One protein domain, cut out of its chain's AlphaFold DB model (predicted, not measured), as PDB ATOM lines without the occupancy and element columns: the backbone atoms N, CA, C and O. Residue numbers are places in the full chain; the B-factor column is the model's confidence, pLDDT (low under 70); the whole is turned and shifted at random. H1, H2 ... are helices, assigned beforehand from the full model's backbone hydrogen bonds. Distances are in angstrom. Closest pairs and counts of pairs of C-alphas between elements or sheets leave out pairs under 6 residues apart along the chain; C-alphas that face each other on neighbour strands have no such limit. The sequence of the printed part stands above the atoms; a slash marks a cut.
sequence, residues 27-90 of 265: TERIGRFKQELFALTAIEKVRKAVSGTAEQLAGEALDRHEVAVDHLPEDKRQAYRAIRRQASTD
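Overview. This is residues 27 to 90 of the 265 residues of an uncharacterized protein of Thermoleophilaceae bacterium (UniProt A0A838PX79). A long helix, H2, is the spine of a loose hook: H1 meets it in a corner beside its first residues, and past its last residue, Arg 64, the backbone turns through the short H3 and folds back as H4, near H2. Residues 27 to 36 of H1 stick out from the rest as a free arm. The printed part has 64 residues with four named helices, in the order H1, H2, H3, H4, and no named strand; the class is all helix. The whole is loose, with a radius of gyration of the C-alphas of 14.9 A and spans of 39 by 30 by 17 A.

Arrangement. H1, residues 27 to 41, and H2, residues 44 to 64, touch only at the corner by their link, with the C-alphas of Thr 41 and Arg 47 closest at 4.5 A. Their lines stand at a steep tilt of 61 degrees, opposite ways. H1 touches H2 with residues 40 to 41 alone, and H2 touches H1 with residues 46 to 50 alone. H3, residues 66 to 70, and H2 meet only through their link. H4, residues 74 to 84, and H3 only just touch, with 3 pairs of C-alphas within 8 A, the closest being those of Val 69 and Arg 77 at 6.4 A. H2 and H4 are near each other, with 9 pairs of C-alphas within 10 A. H1 is apart from H3 and from H4. Each O i to N i+4 pair is within hydrogen-bond range in H1, H2 and H3, and 6 of 7 are in H4.

Along the chain. H1 begins at C-alpha 27, (250.729, 220.413, 252.019), and is 20.8 A long from first to last C-alpha. H2 is 30.0 A long and ends at C-alpha 64, (237.072, 245.436, 261.230). H3 measures 6.3 A and H4 14.9 A, ending at C-alpha 84, (235.029, 243.449, 247.974).

Size, cuts and confidence. The C-alphas farthest apart, those of Ile 43 and His 71, are 40.1 A apart. The printed part has no cut, and the three links are tight. The mean pLDDT of the printed part is 85.8, and residues 27 to 28 are under 70.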
ATOM      1  N   THR A  27     251.082 220.269 253.441       64.31
ATOM      2  CA  THR A  27     250.729 220.413 252.019       64.31
ATOM      3  C   THR A  27     249.822 219.282 251.527       64.31
ATOM      4  O   THR A  27     248.829 219.557 250.861       64.31
ATOM      5  N   GLU A  28     250.093 218.031 251.917       65.81
ATOM      6  CA  GLU A  28     249.225 216.876 251.617       65.81
ATOM      7  C   GLU A  28     247.829 217.036 252.236       65.81
ATOM      8  O   GLU A  28     246.818 216.760 251.589       65.81
ATOM      9  N   ARG A  29     247.755 217.570 253.462       74.88
ATOM     10  CA  ARG A  29     246.483 217.856 254.136       74.88
ATOM     11  C   ARG A  29     245.687 218.940 253.409       74.88
ATOM     12  O   ARG A  29     244.496 218.762 253.193       74.88
ATOM     13  N   ILE A  30     246.338 220.029 252.988       81.88
ATOM     14  CA  ILE A  30     245.694 221.109 252.220       81.88
ATOM     15  C   ILE A  30     245.191 220.590 250.868       81.88
ATOM     16  O   ILE A  30     244.080 220.929 250.467       81.88
ATOM     17  N   GLY A  31     245.980 219.762 250.177       81.50
ATOM     18  CA  GLY A  31     245.577 219.157 248.905       81.50
ATOM     19  C   GLY A  31     244.304 218.323 249.045       81.50
ATOM     20  O   GLY A  31     243.354 218.523 248.292       81.50
ATOM     21  N   ARG A  32     244.250 217.469 250.073       85.50
ATOM     22  CA  ARG A  32     243.067 216.656 250.376       85.50
ATOM     23  C   ARG A  32     241.846 217.506 250.737       85.50
ATOM     24  O   ARG A  32     240.780 217.284 250.177       85.50
ATOM     25  N   PHE A  33     242.011 218.525 251.582       86.00
ATOM     26  CA  PHE A  33     240.930 219.464 251.908       86.00
ATOM     27  C   PHE A  33     240.366 220.158 250.663       86.00
ATOM     28  O   PHE A  33     239.154 220.294 250.542       86.00
ATOM     29  N   LYS A  34     241.220 220.578 249.721       85.62
ATOM     30  CA  LYS A  34     240.768 221.200 248.466       85.62
ATOM     31  C   LYS A  34     239.959 220.233 247.603       85.62
ATOM     32  O   LYS A  34     238.962 220.647 247.026       85.62
ATOM     33  N   GLN A  35     240.373 218.969 247.521       87.56
ATOM     34  CA  GLN A  35     239.649 217.939 246.770       87.56
ATOM     35  C   GLN A  35     238.293 217.615 247.403       87.56
ATOM     36  O   GLN A  35     237.291 217.530 246.697       87.56
ATOM     37  N   GLU A  36     238.252 217.479 248.729       87.56
ATOM     38  CA  GLU A  36     237.011 217.251 249.476       87.56
ATOM     39  C   GLU A  36     236.064 218.448 249.338       87.56
ATOM     40  O   GLU A  36     234.889 218.266 249.028       87.56
ATOM     41  N   LEU A  37     236.579 219.676 249.465       86.00
ATOM     42  CA  LEU A  37     235.798 220.890 249.248       86.00
ATOM     43  C   LEU A  37     235.253 220.954 247.818       86.00
ATOM     44  O   LEU A  37     234.066 221.198 247.646       86.00
ATOM     45  N   PHE A  38     236.087 220.687 246.810       88.25
ATOM     46  CA  PHE A  38     235.665 220.666 245.409       88.25
ATOM     47  C   PHE A  38     234.506 219.685 245.187       88.25
ATOM     48  O   PHE A  38     233.464 220.075 244.657       88.25
ATOM     49  N   ALA A  39     234.643 218.448 245.674       89.94
ATOM     50  CA  ALA A  39     233.594 217.436 245.580       89.94
ATOM     51  C   ALA A  39     232.303 217.864 246.301       89.94
ATOM     52  O   ALA A  39     231.209 217.698 245.768       89.94
ATOM     53  N   LEU A  40     232.419 218.465 247.488       88.69
ATOM     54  CA  LEU A  40     231.278 218.945 248.265       88.69
ATOM     55  C   LEU A  40     230.579 220.144 247.614       88.69
ATOM     56  O   LEU A  40     229.352 220.219 247.628       88.69
ATOM     57  N   THR A  41     231.326 221.058 246.991       88.94
ATOM     58  CA  THR A  41     230.766 222.228 246.292       88.94
ATOM     59  C   THR A  41     230.014 221.881 245.004       88.94
ATOM     60  O   THR A  41     229.333 222.747 244.455       88.94
ATOM     61  N   ALA A  42     230.054 220.623 244.548       90.00
ATOM     62  CA  ALA A  42     229.151 220.134 243.507       90.00
ATOM     63  C   ALA A  42     227.683 220.082 243.984       90.00
ATOM     64  O   ALA A  42     226.763 220.138 243.171       90.00
ATOM     65  N   ILE A  43     227.450 220.009 245.299       93.94
ATOM     66  CA  ILE A  43     226.114 220.037 245.896       93.94
ATOM     67  C   ILE A  43     225.709 221.497 246.117       93.94
ATOM     68  O   ILE A  43     226.315 222.198 246.929       93.94
ATOM     69  N   GLU A  44     224.640 221.951 245.455       91.19
ATOM     70  CA  GLU A  44     224.201 223.357 245.485       91.19
ATOM     71  C   GLU A  44     224.022 223.902 246.910       91.19
ATOM     72  O   GLU A  44     224.500 224.994 247.220       91.19
ATOM     73  N   LYS A  45     223.382 223.129 247.798       93.12
ATOM     74  CA  LYS A  45     223.167 223.517 249.201       93.12
ATOM     75  C   LYS A  45     224.488 223.746 249.942       93.12
ATOM     76  O   LYS A  45     224.602 224.705 250.699       93.12
ATOM     77  N   VAL A  46     225.478 222.881 249.719       92.50
ATOM     78  CA  VAL A  46     226.795 222.998 250.357       92.50
ATOM     79  C   VAL A  46     227.558 224.179 249.774       92.50
ATOM     80  O   VAL A  46     228.103 224.974 250.530       92.50
ATOM     81  N   ARG A  47     227.528 224.354 248.447       90.56
ATOM     82  CA  ARG A  47     228.114 225.519 247.776       90.56
ATOM     83  C   ARG A  47     227.558 226.827 248.339       90.56
ATOM     84  O   ARG A  47     228.343 227.674 248.739       90.56
ATOM     85  N   LYS A  48     226.229 226.963 248.448       89.12
ATOM     86  CA  LYS A  48     225.582 228.148 249.039       89.12
ATOM     87  C   LYS A  48     226.017 228.384 250.488       89.12
ATOM     88  O   LYS A  48     226.338 229.512 250.837       89.12
ATOM     89  N   ALA A  49     226.075 227.336 251.313       90.69
ATOM     90  CA  ALA A  49     226.502 227.458 252.708       90.69
ATOM     91  C   ALA A  49     227.975 227.888 252.843       90.69
ATOM     92  O   ALA A  49     228.294 228.760 253.652       90.69
ATOM     93  N   VAL A  50     228.868 227.307 252.034       90.00
ATOM     94  CA  VAL A  50     230.293 227.671 252.001       90.00
ATOM     95  C   VAL A  50     230.472 229.106 251.515       90.00
ATOM     96  O   VAL A  50     231.165 229.872 252.179       90.00
ATOM     97  N   SER A  51     229.830 229.484 250.404       86.94
ATOM     98  CA  SER A  51     229.886 230.848 249.870       86.94
ATOM     99  C   SER A  51     229.358 231.871 250.874       86.94
ATOM    100  O   SER A  51     230.065 232.826 251.162       86.94
ATOM    101  N   GLY A  52     228.196 231.630 251.492       88.94
ATOM    102  CA  GLY A  52     227.634 232.549 252.489       88.94
ATOM    103  C   GLY A  52     228.512 232.697 253.736       88.94
ATOM    104  O   GLY A  52     228.702 233.801 254.235       88.94
ATOM    105  N   THR A  53     229.128 231.606 254.208       91.25
ATOM    106  CA  THR A  53     230.082 231.676 255.333       91.25
ATOM    107  C   THR A  53     231.345 232.451 254.943       91.25
ATOM    108  O   THR A  53     231.864 233.234 255.736       91.25
ATOM    109  N   ALA A  54     231.853 232.247 253.723       88.62
ATOM    110  CA  ALA A  54     233.020 232.965 253.221       88.62
ATOM    111  C   ALA A  54     232.741 234.468 253.064       88.62
ATOM    112  O   ALA A  54     233.572 235.275 253.476       88.62
ATOM    113  N   GLU A  55     231.574 234.838 252.532       86.69
ATOM    114  CA  GLU A  55     231.120 236.229 252.429       86.69
ATOM    115  C   GLU A  55     231.013 236.889 253.806       86.69
ATOM    116  O   GLU A  55     231.528 237.991 253.986       86.69
ATOM    117  N   GLN A  56     230.422 236.205 254.791       89.06
ATOM    118  CA  GLN A  56     230.326 236.715 256.160       89.06
ATOM    119  C   GLN A  56     231.714 236.975 256.760       89.06
ATOM    120  O   GLN A  56     231.984 238.076 257.234       89.06
ATOM    121  N   LEU A  57     232.615 235.988 256.706       91.38
ATOM    122  CA  LEU A  57     233.964 236.120 257.265       91.38
ATOM    123  C   LEU A  57     234.780 237.210 256.560       91.38
ATOM    124  O   LEU A  57     235.527 237.939 257.215       91.38
ATOM    125  N   ALA A  58     234.656 237.321 255.234       88.06
ATOM    126  CA  ALA A  58     235.320 238.365 254.466       88.06
ATOM    127  C   ALA A  58     234.774 239.751 254.828       88.06
ATOM    128  O   ALA A  58     235.567 240.659 255.069       88.06
ATOM    129  N   GLY A  59     233.449 239.900 254.920       86.44
ATOM    130  CA  GLY A  59     232.791 241.136 255.341       86.44
ATOM    131  C   GLY A  59     233.238 241.573 256.734       86.44
ATOM    132  O   GLY A  59     233.779 242.660 256.883       86.44
ATOM    133  N   GLU A  60     233.140 240.689 257.730       90.25
ATOM    134  CA  GLU A  60     233.565 240.982 259.107       90.25
ATOM    135  C   GLU A  60     235.044 241.393 259.202       90.25
ATOM    136  O   GLU A  60     235.406 242.257 260.002       90.25
ATOM    137  N   ALA A  61     235.917 240.770 258.405       90.56
ATOM    138  CA  ALA A  61     237.330 241.126 258.365       90.56
ATOM    139  C   ALA A  61     237.559 242.493 257.701       90.56
ATOM    140  O   ALA A  61     238.342 243.291 258.213       90.56
ATOM    141  N   LEU A  62     236.884 242.768 256.583       87.56
ATOM    142  CA  LEU A  62     236.987 244.038 255.864       87.56
ATOM    143  C   LEU A  62     236.449 245.205 256.692       87.56
ATOM    144  O   LEU A  62     237.094 246.248 256.721       87.56
ATOM    145  N   ASP A  63     235.329 245.012 257.385       87.12
ATOM    146  CA  ASP A  63     234.709 246.033 258.231       87.12
ATOM    147  C   ASP A  63     235.598 246.325 259.451       87.12
ATOM    148  O   ASP A  63     235.882 247.474 259.778       87.12
ATOM    149  N   ARG A  64     236.147 245.281 260.091       93.19
ATOM    150  CA  ARG A  64     237.072 245.436 261.230       93.19
ATOM    151  C   ARG A  64     238.352 246.189 260.864       93.19
ATOM    152  O   ARG A  64     238.954 246.827 261.728       93.19
ATOM    153  N   HIS A  65     238.809 246.052 259.624       90.88
ATOM    154  CA  HIS A  65     240.095 246.575 259.173       90.88
ATOM    155  C   HIS A  65     239.972 247.744 258.194       90.88
ATOM    156  O   HIS A  65     240.988 248.129 257.627       90.88
ATOM    157  N   GLU A  66     238.784 248.331 258.026       85.44
ATOM    158  CA  GLU A  66     238.509 249.384 257.039       85.44
ATOM    159  C   GLU A  66     239.549 250.512 257.072       85.44
ATOM    160  O   GLU A  66     240.277 250.709 256.102       85.44
ATOM    161  N   VAL A  67     239.743 251.140 258.236       87.38
ATOM    162  CA  VAL A  67     240.725 252.227 258.418       87.38
ATOM    163  C   VAL A  67     242.152 251.780 258.081       87.38
ATOM    164  O   VAL A  67     242.927 252.519 257.480       87.38
ATOM    165  N   ALA A  68     242.527 250.557 258.462       91.94
ATOM    166  CA  ALA A  68     243.862 250.042 258.178       91.94
ATOM    167  C   ALA A  68     244.062 249.786 256.679       91.94
ATOM    168  O   ALA A  68     245.162 250.009 256.180       91.94
ATOM    169  N   VAL A  69     243.017 249.331 255.977       88.06
ATOM    170  CA  VAL A  69     243.023 249.117 254.524       88.06
ATOM    171  C   VAL A  69     243.144 250.448 253.783       88.06
ATOM    172  O   VAL A  69     243.945 250.532 252.855       88.06
ATOM    173  N   ASP A  70     242.446 251.493 254.226       84.44
ATOM    174  CA  ASP A  70     242.483 252.820 253.595       84.44
ATOM    175  C   ASP A  70     243.886 253.451 253.614       84.44
ATOM    176  O   ASP A  70     244.302 254.117 252.663       84.44
ATOM    177  N   HIS A  71     244.668 253.181 254.661       88.06
ATOM    178  CA  HIS A  71     246.043 253.672 254.789       88.06
ATOM    179  C   HIS A  71     247.097 252.833 254.047       88.06
ATOM    180  O   HIS A  71     248.285 253.164 254.094       88.06
ATOM    181  N   LEU A  72     246.709 251.755 253.361       89.94
ATOM    182  CA  LEU A  72     247.650 250.963 252.569       89.94
ATOM    183  C   LEU A  72     248.041 251.670 251.261       89.94
ATOM    184  O   LEU A  72     247.276 252.485 250.749       89.94
ATOM    185  N   PRO A  73     249.194 251.318 250.661       88.12
ATOM    186  CA  PRO A  73     249.523 251.719 249.295       88.12
ATOM    187  C   PRO A  73     248.482 251.237 248.270       88.12
ATOM    188  O   PRO A  73     247.802 250.228 248.483       88.12
ATOM    189  N   GLU A  74     248.384 251.933 247.133       81.62
ATOM    190  CA  GLU A  74     247.359 251.690 246.104       81.62
ATOM    191  C   GLU A  74     247.349 250.242 245.579       81.62
ATOM    192  O   GLU A  74     246.277 249.650 245.454       81.62
ATOM    193  N   ASP A  75     248.515 249.616 245.364       84.00
ATOM    194  CA  ASP A  75     248.607 248.219 244.903       84.00
ATOM    195  C   ASP A  75     247.931 247.238 245.878       84.00
ATOM    196  O   ASP A  75     247.285 246.269 245.472       84.00
ATOM    197  N   LYS A  76     248.049 247.497 247.185       88.19
ATOM    198  CA  LYS A  76     247.418 246.686 248.230       88.19
ATOM    199  C   LYS A  76     245.938 246.984 248.347       88.19
ATOM    200  O   LYS A  76     245.159 246.037 248.466       88.19
ATOM    201  N   ARG A  77     245.537 248.259 248.280       86.06
ATOM    202  CA  ARG A  77     244.117 248.634 248.275       86.06
ATOM    203  C   ARG A  77     243.386 247.947 247.131       86.06
ATOM    204  O   ARG A  77     242.359 247.324 247.380       86.06
ATOM    205  N   GLN A  78     243.954 247.928 245.924       82.00
ATOM    206  CA  GLN A  78     243.360 247.242 244.769       82.00
ATOM    207  C   GLN A  78     243.075 245.754 245.018       82.00
ATOM    208  O   GLN A  78     242.030 245.258 244.599       82.00
ATOM    209  N   ALA A  79     243.938 245.041 245.749       87.19
ATOM    210  CA  ALA A  79     243.680 243.647 246.109       87.19
ATOM    211  C   ALA A  79     242.461 243.498 247.042       87.19
ATOM    212  O   ALA A  79     241.649 242.593 246.852       87.19
ATOM    213  N   TYR A  80     242.285 244.402 248.013       88.12
ATOM    214  CA  TYR A  80     241.093 244.423 248.872       88.12
ATOM    215  C   TYR A  80     239.835 244.843 248.109       88.12
ATOM    216  O   TYR A  80     238.785 244.226 248.297       88.12
ATOM    217  N   ARG A  81     239.940 245.821 247.198       83.44
ATOM    218  CA  ARG A  81     238.855 246.199 246.278       83.44
ATOM    219  C   ARG A  81     238.403 244.997 245.450       83.44
ATOM    220  O   ARG A  81     237.210 244.731 245.351       83.44
ATOM    221  N   ALA A  82     239.343 244.207 244.927       82.94
ATOM    222  CA  ALA A  82     239.036 242.992 244.177       82.94
ATOM    223  C   ALA A  82     238.300 241.934 245.018       82.94
ATOM    224  O   ALA A  82     237.421 241.260 244.491       82.94
ATOM    225  N   ILE A  83     238.614 241.802 246.314       84.88
ATOM    226  CA  ILE A  83     237.872 240.923 247.236       84.88
ATOM    227  C   ILE A  83     236.465 241.480 247.490       84.88
ATOM    228  O   ILE A  83     235.496 240.735 247.386       84.88
ATOM    229  N   ARG A  84     236.333 242.785 247.772       81.62
ATOM    230  CA  ARG A  84     235.029 243.449 247.974       81.62
ATOM    231  C   ARG A  84     234.103 243.260 246.770       81.62
ATOM    232  O   ARG A  84     232.941 242.915 246.942       81.62
ATOM    233  N   ARG A  85     234.639 243.396 245.554       80.69
ATOM    234  CA  ARG A  85     233.901 243.244 244.286       80.69
ATOM    235  C   ARG A  85     233.506 241.797 243.946       80.69
ATOM    236  O   ARG A  85     232.792 241.595 242.974       80.69
ATOM    237  N   GLN A  86     233.953 240.795 244.713       82.00
ATOM    238  CA  GLN A  86     233.476 239.406 244.581       82.00
ATOM    239  C   GLN A  86     232.183 239.140 245.358       82.00
ATOM    240  O   GLN A  86     231.608 238.061 245.208       82.00
ATOM    241  N   ALA A  87     231.746 240.074 246.207       76.81
ATOM    242  CA  ALA A  87     230.505 239.929 246.951       76.81
ATOM    243  C   ALA A  87     229.307 239.782 246.001       76.81
ATOM    244  O   ALA A  87     229.242 240.424 244.954       76.81
ATOM    245  N   SER A  88     228.333 238.963 246.393       71.00
ATOM    246  CA  SER A  88     227.080 238.784 245.649       71.00
ATOM    247  C   SER A  88     226.129 239.986 245.722       71.00
ATOM    248  O   SER A  88     225.124 240.019 245.011       71.00
ATOM    249  N   THR A  89     226.435 240.968 246.571       71.62
ATOM    250  CA  THR A  89     225.654 242.193 246.765       71.62
ATOM    251  C   THR A  89     226.521 243.416 246.536       71.62
ATOM    252  O   THR A  89     227.624 243.497 247.087       71.62
ATOM    253  N   ASP A  90     225.984 244.396 245.822       74.06
ATOM    254  CA  ASP A  90     226.649 245.676 245.621       74.06
ATOM    255  C   ASP A  90     226.791 246.424 246.950       74.06
ATOM    256  O   ASP A  90     225.893 246.410 247.798       74.06
TER     257      ASP A  90